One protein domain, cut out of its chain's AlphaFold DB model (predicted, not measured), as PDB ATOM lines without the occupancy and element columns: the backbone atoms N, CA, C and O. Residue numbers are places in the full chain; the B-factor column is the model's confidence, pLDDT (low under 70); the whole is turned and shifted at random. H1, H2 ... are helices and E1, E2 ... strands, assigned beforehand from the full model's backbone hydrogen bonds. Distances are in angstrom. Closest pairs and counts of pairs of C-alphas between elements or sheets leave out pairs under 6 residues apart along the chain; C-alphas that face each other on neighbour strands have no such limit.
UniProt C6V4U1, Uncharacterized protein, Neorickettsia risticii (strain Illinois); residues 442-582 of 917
ATOM      1  N   PRO A 442      -4.728 -78.203 121.224       91.75
ATOM      2  CA  PRO A 442      -3.940 -77.584 120.158       91.75
ATOM      3  C   PRO A 442      -4.277 -76.104 119.930       91.75
ATOM      4  O   PRO A 442      -3.375 -75.308 119.677       91.75
ATOM      5  N   HIS A 443      -5.549 -75.709 120.065       92.69
ATOM      6  CA  HIS A 443      -5.972 -74.322 119.857       92.69
ATOM      7  C   HIS A 443      -5.458 -73.374 120.947       92.69
ATOM      8  O   HIS A 443      -4.990 -72.288 120.617       92.69
ATOM      9  N   PHE A 444      -5.470 -73.766 122.225       92.06
ATOM     10  CA  PHE A 444      -4.906 -72.916 123.280       92.06
ATOM     11  C   PHE A 444      -3.385 -72.763 123.138       92.06
ATOM     12  O   PHE A 444      -2.856 -71.654 123.218       92.06
ATOM     13  N   LYS A 445      -2.685 -73.863 122.830       92.50
ATOM     14  CA  LYS A 445      -1.244 -73.852 122.537       92.50
ATOM     15  C   LYS A 445      -0.919 -72.947 121.343       92.50
ATOM     16  O   LYS A 445      -0.025 -72.112 121.445       92.50
ATOM     17  N   ALA A 446      -1.687 -73.035 120.254       93.38
ATOM     18  CA  ALA A 446      -1.549 -72.144 119.101       93.38
ATOM     19  C   ALA A 446      -1.819 -70.669 119.456       93.38
ATOM     20  O   ALA A 446      -1.061 -69.800 119.034       93.38
ATOM     21  N   ALA A 447      -2.839 -70.377 120.272       93.06
ATOM     22  CA  ALA A 447      -3.135 -69.015 120.721       93.06
ATOM     23  C   ALA A 447      -1.988 -68.416 121.557       93.06
ATOM     24  O   ALA A 447      -1.622 -67.262 121.343       93.06
ATOM     25  N   ASN A 448      -1.368 -69.195 122.449       92.19
ATOM     26  CA  ASN A 448      -0.191 -68.749 123.204       92.19
ATOM     27  C   ASN A 448       1.054 -68.569 122.316       92.19
ATOM     28  O   ASN A 448       1.771 -67.582 122.479       92.19
ATOM     29  N   SER A 449       1.288 -69.449 121.336       92.44
ATOM     30  CA  SER A 449       2.372 -69.275 120.355       92.44
ATOM     31  C   SER A 449       2.190 -68.018 119.496       92.44
ATOM     32  O   SER A 449       3.152 -67.282 119.281       92.44
ATOM     33  N   LEU A 450       0.962 -67.730 119.049       93.06
ATOM     34  CA  LEU A 450       0.644 -66.520 118.283       93.06
ATOM     35  C   LEU A 450       0.729 -65.253 119.142       93.06
ATOM     36  O   LEU A 450       1.293 -64.259 118.692       93.06
ATOM     37  N   LEU A 451       0.237 -65.286 120.388       90.88
ATOM     38  CA  LEU A 451       0.403 -64.182 121.337       90.88
ATOM     39  C   LEU A 451       1.889 -63.864 121.538       90.88
ATOM     40  O   LEU A 451       2.275 -62.699 121.438       90.88
ATOM     41  N   LYS A 452       2.726 -64.889 121.757       89.94
ATOM     42  CA  LYS A 452       4.177 -64.717 121.871       89.94
ATOM     43  C   LYS A 452       4.759 -64.083 120.603       89.94
ATOM     44  O   LYS A 452       5.431 -63.066 120.713       89.94
ATOM     45  N   ALA A 453       4.450 -64.615 119.418       90.25
ATOM     46  CA  ALA A 453       4.951 -64.072 118.153       90.25
ATOM     47  C   ALA A 453       4.584 -62.587 117.958       90.25
ATOM     48  O   ALA A 453       5.430 -61.799 117.543       90.25
ATOM     49  N   ILE A 454       3.360 -62.179 118.317       89.31
ATOM     50  CA  ILE A 454       2.940 -60.771 118.264       89.31
ATOM     51  C   ILE A 454       3.719 -59.921 119.281       89.31
ATOM     52  O   ILE A 454       4.111 -58.805 118.953       89.31
ATOM     53  N   ILE A 455       3.986 -60.416 120.494       86.50
ATOM     54  CA  ILE A 455       4.776 -59.695 121.513       86.50
ATOM     55  C   ILE A 455       6.234 -59.528 121.069       86.50
ATOM     56  O   ILE A 455       6.749 -58.408 121.117       86.50
ATOM     57  N   ASP A 456       6.858 -60.611 120.599       85.75
ATOM     58  CA  ASP A 456       8.231 -60.642 120.080       85.75
ATOM     59  C   ASP A 456       8.387 -59.695 118.866       85.75
ATOM     60  O   ASP A 456       9.445 -59.106 118.664       85.75
ATOM     61  N   CYS A 457       7.319 -59.505 118.078       83.69
ATOM     62  CA  CYS A 457       7.281 -58.587 116.936       83.69
ATOM     63  C   CYS A 457       6.969 -57.119 117.298       83.69
ATOM     64  O   CYS A 457       7.465 -56.218 116.623       83.69
ATOM     65  N   THR A 458       6.125 -56.858 118.306       79.44
ATOM     66  CA  THR A 458       5.611 -55.505 118.645       79.44
ATOM     67  C   THR A 458       6.383 -54.793 119.752       79.44
ATOM     68  O   THR A 458       6.161 -53.602 119.983       79.44
ATOM     69  N   THR A 459       7.261 -55.487 120.482       71.81
ATOM     70  CA  THR A 459       7.986 -54.902 121.616       71.81
ATOM     71  C   THR A 459       9.440 -55.354 121.678       71.81
ATOM     72  O   THR A 459       9.723 -56.501 121.343       71.81
ATOM     73  N   PRO A 460      10.370 -54.489 122.135       66.25
ATOM     74  CA  PRO A 460      11.751 -54.901 122.352       66.25
ATOM     75  C   PRO A 460      11.813 -56.045 123.378       66.25
ATOM     76  O   PRO A 460      10.967 -56.095 124.286       66.25
ATOM     77  N   PRO A 461      12.799 -56.954 123.252       59.66
ATOM     78  CA  PRO A 461      12.913 -58.119 124.118       59.66
ATOM     79  C   PRO A 461      12.978 -57.702 125.589       59.66
ATOM     80  O   PRO A 461      13.636 -56.728 125.954       59.66
ATOM     81  N   LEU A 462      12.276 -58.447 126.442       57.09
ATOM     82  CA  LEU A 462      12.327 -58.245 127.886       57.09
ATOM     83  C   LEU A 462      13.738 -58.587 128.385       57.09
ATOM     84  O   LEU A 462      14.147 -59.744 128.350       57.09
ATOM     85  N   SER A 463      14.475 -57.573 128.843       48.19
ATOM     86  CA  SER A 463      15.827 -57.709 129.401       48.19
ATOM     87  C   SER A 463      15.807 -58.395 130.771       48.19
ATOM     88  O   SER A 463      15.964 -57.757 131.810       48.19
ATOM     89  N   GLY A 464      15.578 -59.705 130.771       54.84
ATOM     90  CA  GLY A 464      15.522 -60.561 131.951       54.84
ATOM     91  C   GLY A 464      14.856 -61.893 131.616       54.84
ATOM     92  O   GLY A 464      13.932 -61.937 130.811       54.84
ATOM     93  N   GLY A 465      15.316 -62.985 132.229       58.06
ATOM     94  CA  GLY A 465      14.855 -64.353 131.943       58.06
ATOM     95  C   GLY A 465      13.451 -64.703 132.453       58.06
ATOM     96  O   GLY A 465      13.230 -65.835 132.877       58.06
ATOM     97  N   THR A 466      12.509 -63.759 132.467       62.06
ATOM     98  CA  THR A 466      11.105 -64.044 132.782       62.06
ATOM     99  C   THR A 466      10.443 -64.822 131.637       62.06
ATOM    100  O   THR A 466      10.692 -64.531 130.465       62.06
ATOM    101  N   PRO A 467       9.589 -65.820 131.935       68.38
ATOM    102  CA  PRO A 467       8.887 -66.566 130.897       68.38
ATOM    103  C   PRO A 467       7.946 -65.642 130.105       68.38
ATOM    104  O   PRO A 467       7.374 -64.711 130.683       68.38
ATOM    105  N   PRO A 468       7.741 -65.887 128.794       72.69
ATOM    106  CA  PRO A 468       6.850 -65.067 127.984       72.69
ATOM    107  C   PRO A 468       5.420 -65.130 128.546       72.69
ATOM    108  O   PRO A 468       4.949 -66.226 128.872       72.69
ATOM    109  N   PRO A 469       4.716 -63.989 128.668       79.62
ATOM    110  CA  PRO A 469       3.391 -63.944 129.269       79.62
ATOM    111  C   PRO A 469       2.372 -64.679 128.387       79.62
ATOM    112  O   PRO A 469       2.215 -64.380 127.205       79.62
ATOM    113  N   GLN A 470       1.678 -65.641 128.990       86.19
ATOM    114  CA  GLN A 470       0.725 -66.549 128.347       86.19
ATOM    115  C   GLN A 470      -0.684 -66.307 128.883       86.19
ATOM    116  O   GLN A 470      -0.849 -65.964 130.055       86.19
ATOM    117  N   PHE A 471      -1.703 -66.541 128.057       87.69
ATOM    118  CA  PHE A 471      -3.067 -66.687 128.552       87.69
ATOM    119  C   PHE A 471      -3.128 -67.802 129.612       87.69
ATOM    120  O   PHE A 471      -2.412 -68.800 129.503       87.69
ATOM    121  N   LYS A 472      -4.022 -67.655 130.595       87.56
ATOM    122  CA  LYS A 472      -4.443 -68.726 131.516       87.56
ATOM    123  C   LYS A 472      -5.964 -68.886 131.434       87.56
ATOM    124  O   LYS A 472      -6.680 -67.901 131.259       87.56
ATOM    125  N   ILE A 473      -6.481 -70.101 131.564       85.94
ATOM    126  CA  ILE A 473      -7.913 -70.360 131.728       85.94
ATOM    127  C   ILE A 473      -8.288 -70.196 133.198       85.94
ATOM    128  O   ILE A 473      -7.674 -70.791 134.086       85.94
ATOM    129  N   LEU A 474      -9.340 -69.413 133.430       82.12
ATOM    130  CA  LEU A 474     -10.027 -69.294 134.708       82.12
ATOM    131  C   LEU A 474     -11.434 -69.877 134.565       82.12
ATOM    132  O   LEU A 474     -12.118 -69.644 133.568       82.12
ATOM    133  N   PHE A 475     -11.883 -70.602 135.583       79.69
ATOM    134  CA  PHE A 475     -13.272 -71.026 135.713       79.69
ATOM    135  C   PHE A 475     -13.906 -70.346 136.921       79.69
ATOM    136  O   PHE A 475     -13.248 -70.145 137.945       79.69
ATOM    137  N   ASP A 476     -15.183 -69.996 136.806       74.38
ATOM    138  CA  ASP A 476     -15.993 -69.527 137.914       74.38
ATOM    139  C   ASP A 476     -17.043 -70.561 138.312       74.38
ATOM    140  O   ASP A 476     -18.054 -70.732 137.629       74.38
ATOM    141  N   LEU A 477     -16.825 -71.195 139.466       68.75
ATOM    142  CA  LEU A 477     -17.780 -72.092 140.120       68.75
ATOM    143  C   LEU A 477     -19.136 -71.415 140.400       68.75
ATOM    144  O   LEU A 477     -20.156 -72.103 140.460       68.75
ATOM    145  N   VAL A 478     -19.168 -70.084 140.571       67.56
ATOM    146  CA  VAL A 478     -20.393 -69.339 140.904       67.56
ATOM    147  C   VAL A 478     -21.290 -69.171 139.683       67.56
ATOM    148  O   VAL A 478     -22.457 -69.559 139.717       67.56
ATOM    149  N   GLU A 479     -20.757 -68.606 138.599       69.19
ATOM    150  CA  GLU A 479     -21.517 -68.384 137.364       69.19
ATOM    151  C   GLU A 479     -21.505 -69.585 136.396       69.19
ATOM    152  O   GLU A 479     -22.205 -69.544 135.382       69.19
ATOM    153  N   ARG A 480     -20.729 -70.640 136.701       74.00
ATOM    154  CA  ARG A 480     -20.409 -71.794 135.832       74.00
ATOM    155  C   ARG A 480     -19.863 -71.358 134.466       74.00
ATOM    156  O   ARG A 480     -20.332 -71.801 133.418       74.00
ATOM    157  N   ARG A 481     -18.887 -70.442 134.480       76.00
ATOM    158  CA  ARG A 481     -18.317 -69.800 133.281       76.00
ATOM    159  C   ARG A 481     -16.818 -70.016 133.163       76.00
ATOM    160  O   ARG A 481     -16.096 -69.913 134.146       76.00
ATOM    161  N   CYS A 482     -16.362 -70.240 131.937       82.12
ATOM    162  CA  CYS A 482     -14.954 -70.167 131.570       82.12
ATOM    163  C   CYS A 482     -14.602 -68.722 131.161       82.12
ATOM    164  O   CYS A 482     -15.452 -68.000 130.631       82.12
ATOM    165  N   ALA A 483     -13.359 -68.301 131.387       84.81
ATOM    166  CA  ALA A 483     -12.806 -67.050 130.882       84.81
ATOM    167  C   ALA A 483     -11.306 -67.200 130.573       84.81
ATOM    168  O   ALA A 483     -10.586 -67.932 131.255       84.81
ATOM    169  N   VAL A 484     -10.826 -66.488 129.553       88.00
ATOM    170  CA  VAL A 484      -9.410 -66.475 129.154       88.00
ATOM    171  C   VAL A 484      -8.734 -65.258 129.782       88.00
ATOM    172  O   VAL A 484      -8.948 -64.130 129.335       88.00
ATOM    173  N   GLN A 485      -7.940 -65.471 130.832       87.38
ATOM    174  CA  GLN A 485      -7.176 -64.429 131.516       87.38
ATOM    175  C   GLN A 485      -6.107 -63.849 130.594       87.38
ATOM    176  O   GLN A 485      -5.294 -64.573 130.017       87.38
ATOM    177  N   VAL A 486      -6.078 -62.525 130.522       85.81
ATOM    178  CA  VAL A 486      -5.068 -61.734 129.830       85.81
ATOM    179  C   VAL A 486      -3.984 -61.330 130.839       85.81
ATOM    180  O   VAL A 486      -4.323 -60.781 131.888       85.81
ATOM    181  N   PRO A 487      -2.686 -61.537 130.549       82.50
ATOM    182  CA  PRO A 487      -1.608 -61.116 131.443       82.50
ATOM    183  C   PRO A 487      -1.607 -59.607 131.723       82.50
ATOM    184  O   PRO A 487      -1.365 -58.797 130.826       82.50
ATOM    185  N   THR A 488      -1.816 -59.225 132.985       79.56
ATOM    186  CA  THR A 488      -1.925 -57.820 133.425       79.56
ATOM    187  C   THR A 488      -0.690 -56.979 133.078       79.56
ATOM    188  O   THR A 488      -0.817 -55.804 132.737       79.56
ATOM    189  N   GLU A 489       0.503 -57.579 133.058       79.88
ATOM    190  CA  GLU A 489       1.745 -56.905 132.648       79.88
ATOM    191  C   GLU A 489       1.729 -56.422 131.190       79.88
ATOM    192  O   GLU A 489       2.320 -55.389 130.869       79.88
ATOM    193  N   LEU A 490       0.993 -57.101 130.307       79.06
ATOM    194  CA  LEU A 490       0.813 -56.649 128.929       79.06
ATOM    195  C   LEU A 490      -0.130 -55.436 128.844       79.06
ATOM    196  O   LEU A 490       0.070 -54.569 127.996       79.06
ATOM    197  N   LEU A 491      -1.101 -55.296 129.757       80.94
ATOM    198  CA  LEU A 491      -2.054 -54.169 129.776       80.94
ATOM    199  C   LEU A 491      -1.387 -52.806 130.020       80.94
ATOM    200  O   LEU A 491      -2.000 -51.762 129.785       80.94
ATOM    201  N   LYS A 492      -0.125 -52.787 130.461       81.50
ATOM    202  CA  LYS A 492       0.693 -51.573 130.598       81.50
ATOM    203  C   LYS A 492       1.186 -51.036 129.240       81.50
ATOM    204  O   LYS A 492       1.573 -49.875 129.156       81.50
ATOM    205  N   ARG A 493       1.152 -51.844 128.169       82.19
ATOM    206  CA  ARG A 493       1.725 -51.534 126.844       82.19
ATOM    207  C   ARG A 493       0.642 -51.069 125.843       82.19
ATOM    208  O   ARG A 493      -0.352 -51.780 125.670       82.19
ATOM    209  N   PRO A 494       0.815 -49.936 125.123       82.62
ATOM    210  CA  PRO A 494      -0.167 -49.445 124.141       82.62
ATOM    211  C   PRO A 494      -0.494 -50.452 123.028       82.62
ATOM    212  O   PRO A 494      -1.655 -50.608 122.652       82.62
ATOM    213  N   TRP A 495       0.520 -51.187 122.566       83.88
ATOM    214  CA  TRP A 495       0.384 -52.260 121.580       83.88
ATOM    215  C   TRP A 495      -0.611 -53.338 122.005       83.88
ATOM    216  O   TRP A 495      -1.543 -53.651 121.265       83.88
ATOM    217  N   THR A 496      -0.489 -53.855 123.229       83.31
ATOM    218  CA  THR A 496      -1.422 -54.869 123.732       83.31
ATOM    219  C   THR A 496      -2.819 -54.288 123.962       83.31
ATOM    220  O   THR A 496      -3.801 -54.970 123.690       83.31
ATOM    221  N   ARG A 497      -2.945 -53.014 124.367       85.38
ATOM    222  CA  ARG A 497      -4.258 -52.340 124.456       85.38
ATOM    223  C   ARG A 497      -4.968 -52.234 123.101       85.38
ATOM    224  O   ARG A 497      -6.196 -52.265 123.075       85.38
ATOM    225  N   CYS A 498      -4.237 -52.145 121.990       86.50
ATOM    226  CA  CYS A 498      -4.832 -52.172 120.650       86.50
ATOM    227  C   CYS A 498      -5.144 -53.609 120.201       86.50
ATOM    228  O   CYS A 498      -6.253 -53.866 119.734       86.50
ATOM    229  N   LEU A 499      -4.232 -54.562 120.444       88.00
ATOM    230  CA  LEU A 499      -4.456 -55.992 120.189       88.00
ATOM    231  C   LEU A 499      -5.704 -56.522 120.900       88.00
ATOM    232  O   LEU A 499      -6.528 -57.193 120.293       88.00
ATOM    233  N   LEU A 500      -5.878 -56.203 122.180       87.75
ATOM    234  CA  LEU A 500      -7.015 -56.685 122.956       87.75
ATOM    235  C   LEU A 500      -8.326 -56.043 122.498       87.75
ATOM    236  O   LEU A 500      -9.307 -56.763 122.344       87.75
ATOM    237  N   ASN A 501      -8.345 -54.741 122.183       86.75
ATOM    238  CA  ASN A 501      -9.532 -54.104 121.601       86.75
ATOM    239  C   ASN A 501      -9.923 -54.752 120.258       86.75
ATOM    240  O   ASN A 501     -11.105 -54.995 120.008       86.75
ATOM    241  N   TYR A 502      -8.932 -55.103 119.430       87.81
ATOM    242  CA  TYR A 502      -9.127 -55.868 118.196       87.81
ATOM    243  C   TYR A 502      -9.701 -57.270 118.474       87.81
ATOM    244  O   TYR A 502     -10.674 -57.669 117.832       87.81
ATOM    245  N   LEU A 503      -9.167 -58.003 119.458       88.44
ATOM    246  CA  LEU A 503      -9.669 -59.331 119.833       88.44
ATOM    247  C   LEU A 503     -11.111 -59.276 120.361       88.44
ATOM    248  O   LEU A 503     -11.954 -60.013 119.856       88.44
ATOM    249  N   TYR A 504     -11.440 -58.381 121.300       86.31
ATOM    250  CA  TYR A 504     -12.819 -58.227 121.789       86.31
ATOM    251  C   TYR A 504     -13.797 -57.902 120.649       86.31
ATOM    252  O   TYR A 504     -14.863 -58.517 120.563       86.31
ATOM    253  N   SER A 505     -13.403 -57.009 119.734       85.44
ATOM    254  CA  SER A 505     -14.226 -56.604 118.585       85.44
ATOM    255  C   SER A 505     -14.506 -57.756 117.610       85.44
ATOM    256  O   SER A 505     -15.641 -57.910 117.167       85.44
ATOM    257  N   ASN A 506     -13.509 -58.594 117.298       86.62
ATOM    258  CA  ASN A 506     -13.655 -59.699 116.335       86.62
ATOM    259  C   ASN A 506     -14.252 -60.982 116.947       86.62
ATOM    260  O   ASN A 506     -14.913 -61.766 116.258       86.62
ATOM    261  N   LEU A 507     -14.055 -61.210 118.249       86.19
ATOM    262  CA  LEU A 507     -14.660 -62.340 118.958       86.19
ATOM    263  C   LEU A 507     -16.138 -62.079 119.289       86.19
ATOM    264  O   LEU A 507     -16.933 -63.022 119.300       86.19
ATOM    265  N   GLY A 508     -16.517 -60.815 119.512       82.88
ATOM    266  CA  GLY A 508     -17.845 -60.439 120.012       82.88
ATOM    267  C   GLY A 508     -18.049 -60.809 121.486       82.88
ATOM    268  O   GLY A 508     -19.177 -61.038 121.915       82.88
ATOM    269  N   ALA A 509     -16.954 -60.926 122.242       79.62
ATOM    270  CA  ALA A 509     -16.936 -61.361 123.637       79.62
ATOM    271  C   ALA A 509     -16.964 -60.170 124.610       79.62
ATOM    272  O   ALA A 509     -16.504 -59.074 124.282       79.62
ATOM    273  N   SER A 510     -17.465 -60.385 125.828       80.94
ATOM    274  CA  SER A 510     -17.388 -59.404 126.914       80.94
ATOM    275  C   SER A 510     -16.045 -59.457 127.647       80.94
ATOM    276  O   SER A 510     -15.449 -60.520 127.822       80.94
ATOM    277  N   ALA A 511     -15.585 -58.284 128.087       80.50
ATOM    278  CA  ALA A 511     -14.467 -58.141 129.010       80.50
ATOM    279  C   ALA A 511     -14.967 -58.239 130.457       80.50
ATOM    280  O   ALA A 511     -15.854 -57.481 130.858       80.50
ATOM    281  N   SER A 512     -14.348 -59.124 131.233       78.06
ATOM    282  CA  SER A 512     -14.556 -59.274 132.673       78.06
ATOM    283  C   SER A 512     -13.282 -58.923 133.444       78.06
ATOM    284  O   SER A 512     -12.168 -59.010 132.921       78.06
ATOM    285  N   LEU A 513     -13.454 -58.519 134.701       74.12
ATOM    286  CA  LEU A 513     -12.383 -58.353 135.678       74.12
ATOM    287  C   LEU A 513     -12.518 -59.512 136.667       74.12
ATOM    288  O   LEU A 513     -13.596 -59.718 137.220       74.12
ATOM    289  N   VAL A 514     -11.459 -60.298 136.835       70.19
ATOM    290  CA  VAL A 514     -11.455 -61.511 137.660       70.19
ATOM    291  C   VAL A 514     -10.329 -61.392 138.683       70.19
ATOM    292  O   VAL A 514      -9.159 -61.293 138.308       70.19
ATOM    293  N   ASP A 515     -10.677 -61.362 139.971       64.25
ATOM    294  CA  ASP A 515      -9.692 -61.310 141.056       64.25
ATOM    295  C   ASP A 515      -8.935 -62.646 141.144       64.25
ATOM    296  O   ASP A 515      -9.533 -63.724 141.206       64.25
ATOM    297  N   THR A 516      -7.605 -62.587 141.129       53.59
ATOM    298  CA  THR A 516      -6.754 -63.772 141.290       53.59
ATOM    299  C   THR A 516      -6.546 -64.024 142.775       53.59
ATOM    300  O   THR A 516      -5.829 -63.263 143.421       53.59
ATOM    301  N   LEU A 517      -7.170 -65.093 143.287       51.22
ATOM    302  CA  LEU A 517      -7.226 -65.477 144.705       51.22
ATOM    303  C   LEU A 517      -5.975 -65.073 145.519       51.22
ATOM    304  O   LEU A 517      -4.910 -65.675 145.340       51.22
ATOM    305  N   PRO A 518      -6.079 -64.123 146.471       42.47
ATOM    306  CA  PRO A 518      -5.012 -63.912 147.437       42.47
ATOM    307  C   PRO A 518      -4.890 -65.154 148.328       42.47
ATOM    308  O   PRO A 518      -5.892 -65.681 148.812       42.47
ATOM    309  N   LYS A 519      -3.651 -65.591 148.602       45.81
ATOM    310  CA  LYS A 519      -3.307 -66.845 149.318       45.81
ATOM    311  C   LYS A 519      -3.816 -66.953 150.777       45.81
ATOM    312  O   LYS A 519      -3.412 -67.855 151.502       45.81
ATOM    313  N   THR A 520      -4.670 -66.033 151.224       42.41
ATOM    314  CA  THR A 520      -5.165 -65.878 152.601       42.41
ATOM    315  C   THR A 520      -6.696 -65.846 152.722       42.41
ATOM    316  O   THR A 520      -7.209 -65.731 153.835       42.41
ATOM    317  N   SER A 521      -7.464 -65.931 151.623       49.28
ATOM    318  CA  SER A 521      -8.933 -65.871 151.687       49.28
ATOM    319  C   SER A 521      -9.598 -67.249 151.800       49.28
ATOM    320  O   SER A 521      -9.685 -67.981 150.819       49.28
ATOM    321  N   ASN A 522     -10.177 -67.550 152.968       51.59
ATOM    322  CA  ASN A 522     -10.961 -68.772 153.239       51.59
ATOM    323  C   ASN A 522     -12.374 -68.745 152.588       51.59
ATOM    324  O   ASN A 522     -13.369 -68.972 153.284       51.59
ATOM    325  N   CYS A 523     -12.458 -68.385 151.303       50.47
ATOM    326  CA  CYS A 523     -13.670 -68.244 150.484       50.47
ATOM    327  C   CYS A 523     -13.335 -68.632 149.027       50.47
ATOM    328  O   CYS A 523     -12.364 -68.107 148.481       50.47
ATOM    329  N   CYS A 524     -14.124 -69.497 148.379       49.38
ATOM    330  CA  CYS A 524     -13.956 -69.841 146.954       49.38
ATOM    331  C   CYS A 524     -14.618 -68.828 145.997       49.38
ATOM    332  O   CYS A 524     -14.323 -68.811 144.798       49.38
ATOM    333  N   ALA A 525     -15.530 -67.999 146.506       45.88
ATOM    334  CA  ALA A 525     -16.324 -67.041 145.748       45.88
ATOM    335  C   ALA A 525     -15.807 -65.603 145.932       45.88
ATOM    336  O   ALA A 525     -16.510 -64.732 146.440       45.88
ATOM    337  N   ARG A 526     -14.576 -65.337 145.469       47.62
ATOM    338  CA  ARG A 526     -14.087 -63.961 145.235       47.62
ATOM    339  C   ARG A 526     -14.411 -63.398 143.847       47.62
ATOM    340  O   ARG A 526     -14.097 -62.248 143.569       47.62
ATOM    341  N   ASN A 527     -15.176 -64.140 143.045       43.78
ATOM    342  CA  ASN A 527     -16.012 -63.560 141.992       43.78
ATOM    343  C   ASN A 527     -17.216 -62.828 142.619       43.78
ATOM    344  O   ASN A 527     -18.374 -63.193 142.411       43.78
ATOM    345  N   GLU A 528     -16.948 -61.776 143.392       41.91
ATOM    346  CA  GLU A 528     -17.946 -60.729 143.579       41.91
ATOM    347  C   GLU A 528     -18.140 -60.102 142.190       41.91
ATOM    348  O   GLU A 528     -17.171 -59.668 141.574       41.91
ATOM    349  N   SER A 529     -19.354 -60.166 141.628       44.47
ATOM    350  CA  SER A 529     -19.638 -59.970 140.186       44.47
ATOM    351  C   SER A 529     -19.593 -58.500 139.716       44.47
ATOM    352  O   SER A 529     -20.435 -58.025 138.945       44.47
ATOM    353  N   ILE A 530     -18.604 -57.781 140.229       45.69
ATOM    354  CA  ILE A 530     -18.237 -56.394 140.009       45.69
ATOM    355  C   ILE A 530     -17.077 -56.446 138.984       45.69
ATOM    356  O   ILE A 530     -15.951 -56.761 139.340       45.69
ATOM    357  N   TYR A 531     -17.264 -56.265 137.672       49.25
ATOM    358  CA  TYR A 531     -18.243 -55.411 136.999       49.25
ATOM    359  C   TYR A 531     -18.792 -56.039 135.698       49.25
ATOM    360  O   TYR A 531     -18.228 -55.869 134.616       49.25
ATOM    361  N   ARG A 532     -19.948 -56.716 135.748       49.56
ATOM    362  CA  ARG A 532     -20.664 -57.104 134.512       49.56
ATOM    363  C   ARG A 532     -21.164 -55.850 133.768       49.56
ATOM    364  O   ARG A 532     -22.105 -55.208 134.228       49.56
ATOM    365  N   LYS A 533     -20.606 -55.588 132.575       54.16
ATOM    366  CA  LYS A 533     -20.819 -54.400 131.706       54.16
ATOM    367  C   LYS A 533     -20.126 -53.118 132.195       54.16
ATOM    368  O   LYS A 533     -20.786 -52.147 132.564       54.16
ATOM    369  N   HIS A 534     -18.802 -53.092 132.129       57.31
ATOM    370  CA  HIS A 534     -18.020 -51.850 132.073       57.31
ATOM    371  C   HIS A 534     -17.348 -51.726 130.703       57.31
ATOM    372  O   HIS A 534     -17.283 -52.703 129.950       57.31
ATOM    373  N   ASN A 535     -16.935 -50.517 130.321       73.56
ATOM    374  CA  ASN A 535     -16.336 -50.295 129.004       73.56
ATOM    375  C   ASN A 535     -14.977 -51.022 128.915       73.56
ATOM    376  O   ASN A 535     -14.279 -51.155 129.916       73.56
ATOM    377  N   TYR A 536     -14.557 -51.456 127.724       78.75
ATOM    378  CA  TYR A 536     -13.261 -52.120 127.518       78.75
ATOM    379  C   TYR A 536     -12.098 -51.335 128.165       78.75
ATOM    380  O   TYR A 536     -11.312 -51.890 128.930       78.75
ATOM    381  N   TYR A 537     -12.062 -50.020 127.935       79.75
ATOM    382  CA  TYR A 537     -11.062 -49.096 128.483       79.75
ATOM    383  C   TYR A 537     -11.089 -48.996 130.014       79.75
ATOM    384  O   TYR A 537     -10.045 -48.873 130.648       79.75
ATOM    385  N   GLU A 538     -12.281 -49.064 130.602       80.50
ATOM    386  CA  GLU A 538     -12.519 -49.011 132.044       80.50
ATOM    387  C   GLU A 538     -12.036 -50.308 132.706       80.50
ATOM    388  O   GLU A 538     -11.315 -50.268 133.697       80.50
ATOM    389  N   MET A 539     -12.303 -51.458 132.081       80.31
ATOM    390  CA  MET A 539     -11.786 -52.757 132.520       80.31
ATOM    391  C   MET A 539     -10.262 -52.866 132.372       80.31
ATOM    392  O   MET A 539      -9.606 -53.420 133.253       80.31
ATOM    393  N   CYS A 540      -9.671 -52.287 131.318       80.69
ATOM    394  CA  CYS A 540      -8.216 -52.141 131.225       80.69
ATOM    395  C   CYS A 540      -7.651 -51.281 132.362       80.69
ATOM    396  O   CYS A 540      -6.650 -51.678 132.954       80.69
ATOM    397  N   ALA A 541      -8.278 -50.140 132.673       82.38
ATOM    398  CA  ALA A 541      -7.832 -49.247 133.742       82.38
ATOM    399  C   ALA A 541      -7.879 -49.944 135.110       82.38
ATOM    400  O   ALA A 541      -6.853 -50.031 135.782       82.38
ATOM    401  N   LEU A 542      -9.020 -50.542 135.470       81.25
ATOM    402  CA  LEU A 542      -9.204 -51.276 136.727       81.25
ATOM    403  C   LEU A 542      -8.198 -52.434 136.885       81.25
ATOM    404  O   LEU A 542      -7.702 -52.672 137.986       81.25
ATOM    405  N   ALA A 543      -7.861 -53.130 135.794       80.25
ATOM    406  CA  ALA A 543      -6.836 -54.171 135.806       80.25
ATOM    407  C   ALA A 543      -5.410 -53.599 135.952       80.25
ATOM    408  O   ALA A 543      -4.607 -54.155 136.700       80.25
ATOM    409  N   THR A 544      -5.078 -52.474 135.303       82.06
ATOM    410  CA  THR A 544      -3.771 -51.813 135.506       82.06
ATOM    411  C   THR A 544      -3.618 -51.163 136.881       82.06
ATOM    412  O   THR A 544      -2.497 -51.097 137.378       82.06
ATOM    413  N   ASP A 545      -4.724 -50.775 137.520       81.69
ATOM    414  CA  ASP A 545      -4.794 -50.331 138.920       81.69
ATOM    415  C   ASP A 545      -4.604 -51.490 139.926       81.69
ATOM    416  O   ASP A 545      -4.637 -51.274 141.136       81.69
ATOM    417  N   GLY A 546      -4.455 -52.734 139.455       75.25
ATOM    418  CA  GLY A 546      -4.269 -53.911 140.307       75.25
ATOM    419  C   GLY A 546      -5.539 -54.412 141.002       75.25
ATOM    420  O   GLY A 546      -5.440 -55.200 141.938       75.25
ATOM    421  N   ARG A 547      -6.737 -54.002 140.556       72.50
ATOM    422  CA  ARG A 547      -8.029 -54.429 141.144       72.50
ATOM    423  C   ARG A 547      -8.501 -55.816 140.676       72.50
ATOM    424  O   ARG A 547      -9.622 -56.212 140.977       72.50
ATOM    425  N   GLY A 548      -7.682 -56.521 139.898       74.56
ATOM    426  CA  GLY A 548      -7.957 -57.845 139.342       74.56
ATOM    427  C   GLY A 548      -7.219 -58.062 138.019       74.56
ATOM    428  O   GLY A 548      -6.504 -57.183 137.537       74.56
ATOM    429  N   SER A 549      -7.401 -59.231 137.410       77.12
ATOM    430  CA  SER A 549      -6.917 -59.523 136.055       77.12
ATOM    431  C   SER A 549      -8.027 -59.336 135.025       77.12
ATOM    432  O   SER A 549      -9.171 -59.723 135.263       77.12
ATOM    433  N   MET A 550      -7.701 -58.789 133.855       84.50
ATOM    434  CA  MET A 550      -8.649 -58.741 132.738       84.50
ATOM    435  C   MET A 550      -8.823 -60.142 132.135       84.50
ATOM    436  O   MET A 550      -7.841 -60.864 131.971       84.50
ATOM    437  N   ALA A 551     -10.045 -60.522 131.764       84.88
ATOM    438  CA  ALA A 551     -10.324 -61.790 131.096       84.88
ATOM    439  C   ALA A 551     -11.398 -61.657 130.004       84.88
ATOM    440  O   ALA A 551     -12.331 -60.862 130.127       84.88
ATOM    441  N   ILE A 552     -11.268 -62.467 128.952       86.44
ATOM    442  CA  ILE A 552     -12.253 -62.605 127.872       86.44
ATOM    443  C   ILE A 552     -13.284 -63.660 128.293       86.44
ATOM    444  O   ILE A 552     -12.908 -64.811 128.518       86.44
ATOM    445  N   ASP A 553     -14.566 -63.302 128.383       82.62
ATOM    446  CA  ASP A 553     -15.633 -64.249 128.741       82.62
ATOM    447  C   ASP A 553     -15.785 -65.360 127.685       82.62
ATOM    448  O   ASP A 553     -16.001 -65.089 126.501       82.62
ATOM    449  N   ALA A 554     -15.762 -66.624 128.117       78.31
ATOM    450  CA  ALA A 554     -15.913 -67.794 127.256       78.31
ATOM    451  C   ALA A 554     -17.246 -68.512 127.526       78.31
ATOM    452  O   ALA A 554     -17.316 -69.478 128.286       78.31
ATOM    453  N   HIS A 555     -18.327 -68.034 126.894       73.31
ATOM    454  CA  HIS A 555     -19.661 -68.653 126.996       73.31
ATOM    455  C   HIS A 555     -19.709 -70.075 126.416       73.31
ATOM    456  O   HIS A 555     -20.314 -70.951 127.026       73.31
ATOM    457  N   ASN A 556     -19.028 -70.311 125.291       79.88
ATOM    458  CA  ASN A 556     -18.568 -71.637 124.897       79.88
ATOM    459  C   ASN A 556     -17.058 -71.546 124.615       79.88
ATOM    460  O   ASN A 556     -16.670 -70.896 123.640       79.88
ATOM    461  N   PRO A 557     -16.186 -72.135 125.452       74.50
ATOM    462  CA  PRO A 557     -14.748 -72.078 125.218       74.50
ATOM    463  C   PRO A 557     -14.311 -72.869 123.980       74.50
ATOM    464  O   PRO A 557     -13.314 -72.505 123.361       74.50
ATOM    465  N   GLU A 558     -15.058 -73.906 123.588       74.69
ATOM    466  CA  GLU A 558     -14.720 -74.728 122.421       74.69
ATOM    467  C   GLU A 558     -14.919 -73.959 121.106       74.69
ATOM    468  O   GLU A 558     -14.121 -74.118 120.187       74.69
ATOM    469  N   ASP A 559     -15.896 -73.043 121.050       84.88
ATOM    470  CA  ASP A 559     -16.051 -72.085 119.941       84.88
ATOM    471  C   ASP A 559     -15.071 -70.905 120.051       84.88
ATOM    472  O   ASP A 559     -14.641 -70.344 119.039       84.88
ATOM    473  N   LEU A 560     -14.732 -70.483 121.278       87.12
ATOM    474  CA  LEU A 560     -13.886 -69.310 121.498       87.12
ATOM    475  C   LEU A 560     -12.438 -69.565 121.074       87.12
ATOM    476  O   LEU A 560     -11.854 -68.707 120.418       87.12
ATOM    477  N   LEU A 561     -11.846 -70.712 121.423       90.06
ATOM    478  CA  LEU A 561     -10.418 -70.956 121.184       90.06
ATOM    479  C   LEU A 561     -10.035 -70.991 119.688       90.06
ATOM    480  O   LEU A 561      -9.073 -70.308 119.330       90.06
ATOM    481  N   PRO A 562     -10.771 -71.658 118.774       91.88
ATOM    482  CA  PRO A 562     -10.508 -71.566 117.336       91.88
ATOM    483  C   PRO A 562     -10.672 -70.141 116.790       91.88
ATOM    484  O   PRO A 562      -9.884 -69.700 115.951       91.88
ATOM    485  N   ARG A 563     -11.659 -69.384 117.293       92.62
ATOM    486  CA  ARG A 563     -11.888 -67.985 116.893       92.62
ATOM    487  C   ARG A 563     -10.798 -67.047 117.427       92.62
ATOM    488  O   ARG A 563     -10.404 -66.130 116.712       92.62
ATOM    489  N   LEU A 564     -10.262 -67.308 118.621       92.19
ATOM    490  CA  LEU A 564      -9.115 -66.608 119.208       92.19
ATOM    491  C   LEU A 564      -7.841 -66.867 118.397       92.19
ATOM    492  O   LEU A 564      -7.153 -65.912 118.050       92.19
ATOM    493  N   VAL A 565      -7.565 -68.122 118.022       93.88
ATOM    494  CA  VAL A 565      -6.454 -68.471 117.114       93.88
ATOM    495  C   VAL A 565      -6.584 -67.728 115.785       93.88
ATOM    496  O   VAL A 565      -5.624 -67.097 115.350       93.88
ATOM    497  N   LYS A 566      -7.775 -67.731 115.167       94.44
ATOM    498  CA  LYS A 566      -8.022 -66.997 113.917       94.44
ATOM    499  C   LYS A 566      -7.779 -65.490 114.072       94.44
ATOM    500  O   LYS A 566      -7.032 -64.920 113.285       94.44
ATOM    501  N   ALA A 567      -8.351 -64.856 115.096       92.88
ATOM    502  CA  ALA A 567      -8.205 -63.416 115.315       92.88
ATOM    503  C   ALA A 567      -6.756 -63.006 115.659       92.88
ATOM    504  O   ALA A 567      -6.307 -61.937 115.249       92.88
ATOM    505  N   LEU A 568      -5.998 -63.862 116.358       94.00
ATOM    506  CA  LEU A 568      -4.564 -63.667 116.597       94.00
ATOM    507  C   LEU A 568      -3.738 -63.831 115.313       94.00
ATOM    508  O   LEU A 568      -2.844 -63.028 115.069       94.00
ATOM    509  N   GLN A 569      -4.046 -64.818 114.465       94.94
ATOM    510  CA  GLN A 569      -3.371 -64.987 113.174       94.94
ATOM    511  C   GLN A 569      -3.637 -63.793 112.247       94.94
ATOM    512  O   GLN A 569      -2.710 -63.272 111.637       94.94
ATOM    513  N   GLU A 570      -4.878 -63.306 112.177       93.06
ATOM    514  CA  GLU A 570      -5.225 -62.088 111.433       93.06
ATOM    515  C   GLU A 570      -4.480 -60.857 111.964       93.06
ATOM    516  O   GLU A 570      -3.987 -60.054 111.172       93.06
ATOM    517  N   ALA A 571      -4.352 -60.717 113.289       91.88
ATOM    518  CA  ALA A 571      -3.595 -59.633 113.908       91.88
ATOM    519  C   ALA A 571      -2.089 -59.708 113.593       91.88
ATOM    520  O   ALA A 571      -1.474 -58.689 113.271       91.88
ATOM    521  N   LEU A 572      -1.498 -60.909 113.629       92.81
ATOM    522  CA  LEU A 572      -0.100 -61.130 113.256       92.81
ATOM    523  C   LEU A 572       0.139 -60.821 111.770       92.81
ATOM    524  O   LEU A 572       1.078 -60.096 111.451       92.81
ATOM    525  N   ASN A 573      -0.742 -61.288 110.880       92.06
ATOM    526  CA  ASN A 573      -0.667 -61.004 109.444       92.06
ATOM    527  C   ASN A 573      -0.756 -59.493 109.173       92.06
ATOM    528  O   ASN A 573       0.062 -58.952 108.432       92.06
ATOM    529  N   LYS A 574      -1.699 -58.787 109.814       91.69
ATOM    530  CA  LYS A 574      -1.838 -57.323 109.713       91.69
ATOM    531  C   LYS A 574      -0.582 -56.592 110.173       91.69
ATOM    532  O   LYS A 574      -0.122 -55.682 109.481       91.69
ATOM    533  N   TYR A 575       0.017 -57.013 111.289       91.38
ATOM    534  CA  TYR A 575       1.289 -56.452 111.739       91.38
ATOM    535  C   TYR A 575       2.416 -56.705 110.729       91.38
ATOM    536  O   TYR A 575       3.122 -55.768 110.369       91.38
ATOM    537  N   GLN A 576       2.549 -57.932 110.217       91.75
ATOM    538  CA  GLN A 576       3.582 -58.301 109.244       91.75
ATOM    539  C   GLN A 576       3.448 -57.522 107.927       91.75
ATOM    540  O   GLN A 576       4.422 -56.911 107.495       91.75
ATOM    541  N   CYS A 577       2.253 -57.435 107.333       90.62
ATOM    542  CA  CYS A 577       2.019 -56.617 106.134       90.62
ATOM    543  C   CYS A 577       2.330 -55.128 106.371       90.62
ATOM    544  O   CYS A 577       2.857 -54.459 105.483       90.62
ATOM    545  N   THR A 578       2.052 -54.613 107.573       91.56
ATOM    546  CA  THR A 578       2.383 -53.226 107.944       91.56
ATOM    547  C   THR A 578       3.889 -53.035 108.136       91.56
ATOM    548  O   THR A 578       4.433 -52.017 107.715       91.56
ATOM    549  N   ALA A 579       4.586 -54.025 108.697       90.94
ATOM    550  CA  ALA A 579       6.035 -54.008 108.860       90.94
ATOM    551  C   ALA A 579       6.780 -54.090 107.519       90.94
ATOM    552  O   ALA A 579       7.706 -53.311 107.309       90.94
ATOM    553  N   GLU A 580       6.367 -54.962 106.591       92.06
ATOM    554  CA  GLU A 580       6.944 -54.999 105.238       92.06
ATOM    555  C   GLU A 580       6.705 -53.678 104.495       92.06
ATOM    556  O   GLU A 580       7.642 -53.115 103.932       92.06
ATOM    557  N   PHE A 581       5.496 -53.112 104.570       93.00
ATOM    558  CA  PHE A 581       5.210 -51.801 103.986       93.00
ATOM    559  C   PHE A 581       6.081 -50.678 104.585       93.00
ATOM    560  O   PHE A 581       6.625 -49.864 103.841       93.00
ATOM    561  N   CYS A 582       6.299 -50.663 105.906       91.12
ATOM    562  CA  CYS A 582       7.201 -49.697 106.545       91.12
ATOM    563  C   CYS A 582       8.675 -49.857 106.125       91.12
ATOM    564  O   CYS A 582       9.385 -48.857 106.085       91.12
TER     565      CYS A 582
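Overview. This is residues 442 to 582 of the 917 residues of an uncharacterized protein of Neorickettsia risticii (strain Illinois) (UniProt C6V4U1). A small, strongly twisted sheet of four strands has H2, H3 and H4 on one face, as two layers; the long H4 runs on well past the sheet, with H1 along its side and H2 crossing it. Residues 460 to 467 stick out as a loop, and a second long loop, residues 515 to 535, lies far from the end of H4. The 141 printed residues hold four helices and four strands in the order H1 E1 E2 H2 E3 H3 E4 H4; the sheet, E1 E2 E4 E3, is antiparallel throughout, and the class is mixed, helices and strands. The whole is compact, with a radius of gyration of the C-alphas of 15.4 A, and spans 52 by 34 by 29 A, only just elongated.

Arrangement. Start at H1, residues 442 to 458, which touches H4, residues 557 to 582, at a shallow tilt of 26 degrees, the same way; their closest C-alphas, Ala 447 and Val 565, are 4.9 A apart. Next come E1, residues 472 to 476, and E2, residues 481 to 485, an antiparallel hairpin with N 474 and O 483 at 2.9 A. H2, residues 494 to 507, touches residues 560 to 571 of H4 at a steep tilt of 48 degrees, opposite ways, with the C-alphas of Leu 503 and Ala 567 closest at 6.3 A. E3, residues 511 to 514, and E4, residues 549 to 554, are antiparallel, with N 514 and O 549 at 2.8 A. E4 is also antiparallel to E2, with N 484 and O 552 at 2.9 A. E2, H2 and E3 form a split strand-helix-strand unit, two strands of one sheet joined through a helix, with E4 between them in the sheet; its crossover is right-handed. H3, residues 536 to 544, is over E4 and E3 at a height over the sheet of 8.3 A, along the strands. Every O i to N i+4 pair is within hydrogen-bond range in H1, H2 and H3; in H4, 20 of 22 are.

Along the chain. Find C-alpha 442 at (-3.940, -77.584, 120.158); from there H1 runs 24.1 A to residue 458. H2 covers 20.1 A from residue 494 to 507, and E4, the longest strand, 15.1 A from 549 to 554. From C-alpha 557 at (-14.748, -72.078, 125.218), H4 runs 36.5 A to C-alpha 582 at (7.201, -49.697, 106.545).

Size, cuts and confidence. The C-alphas of Asn 522 and Phe 581, the two farthest apart, are 54.5 A apart. The printed part has no cut; the links H1 to E1 and E3 to H3 are long. The model's pLDDT is under 70 at residues 460 to 467, 477 to 479 and 515 to 534.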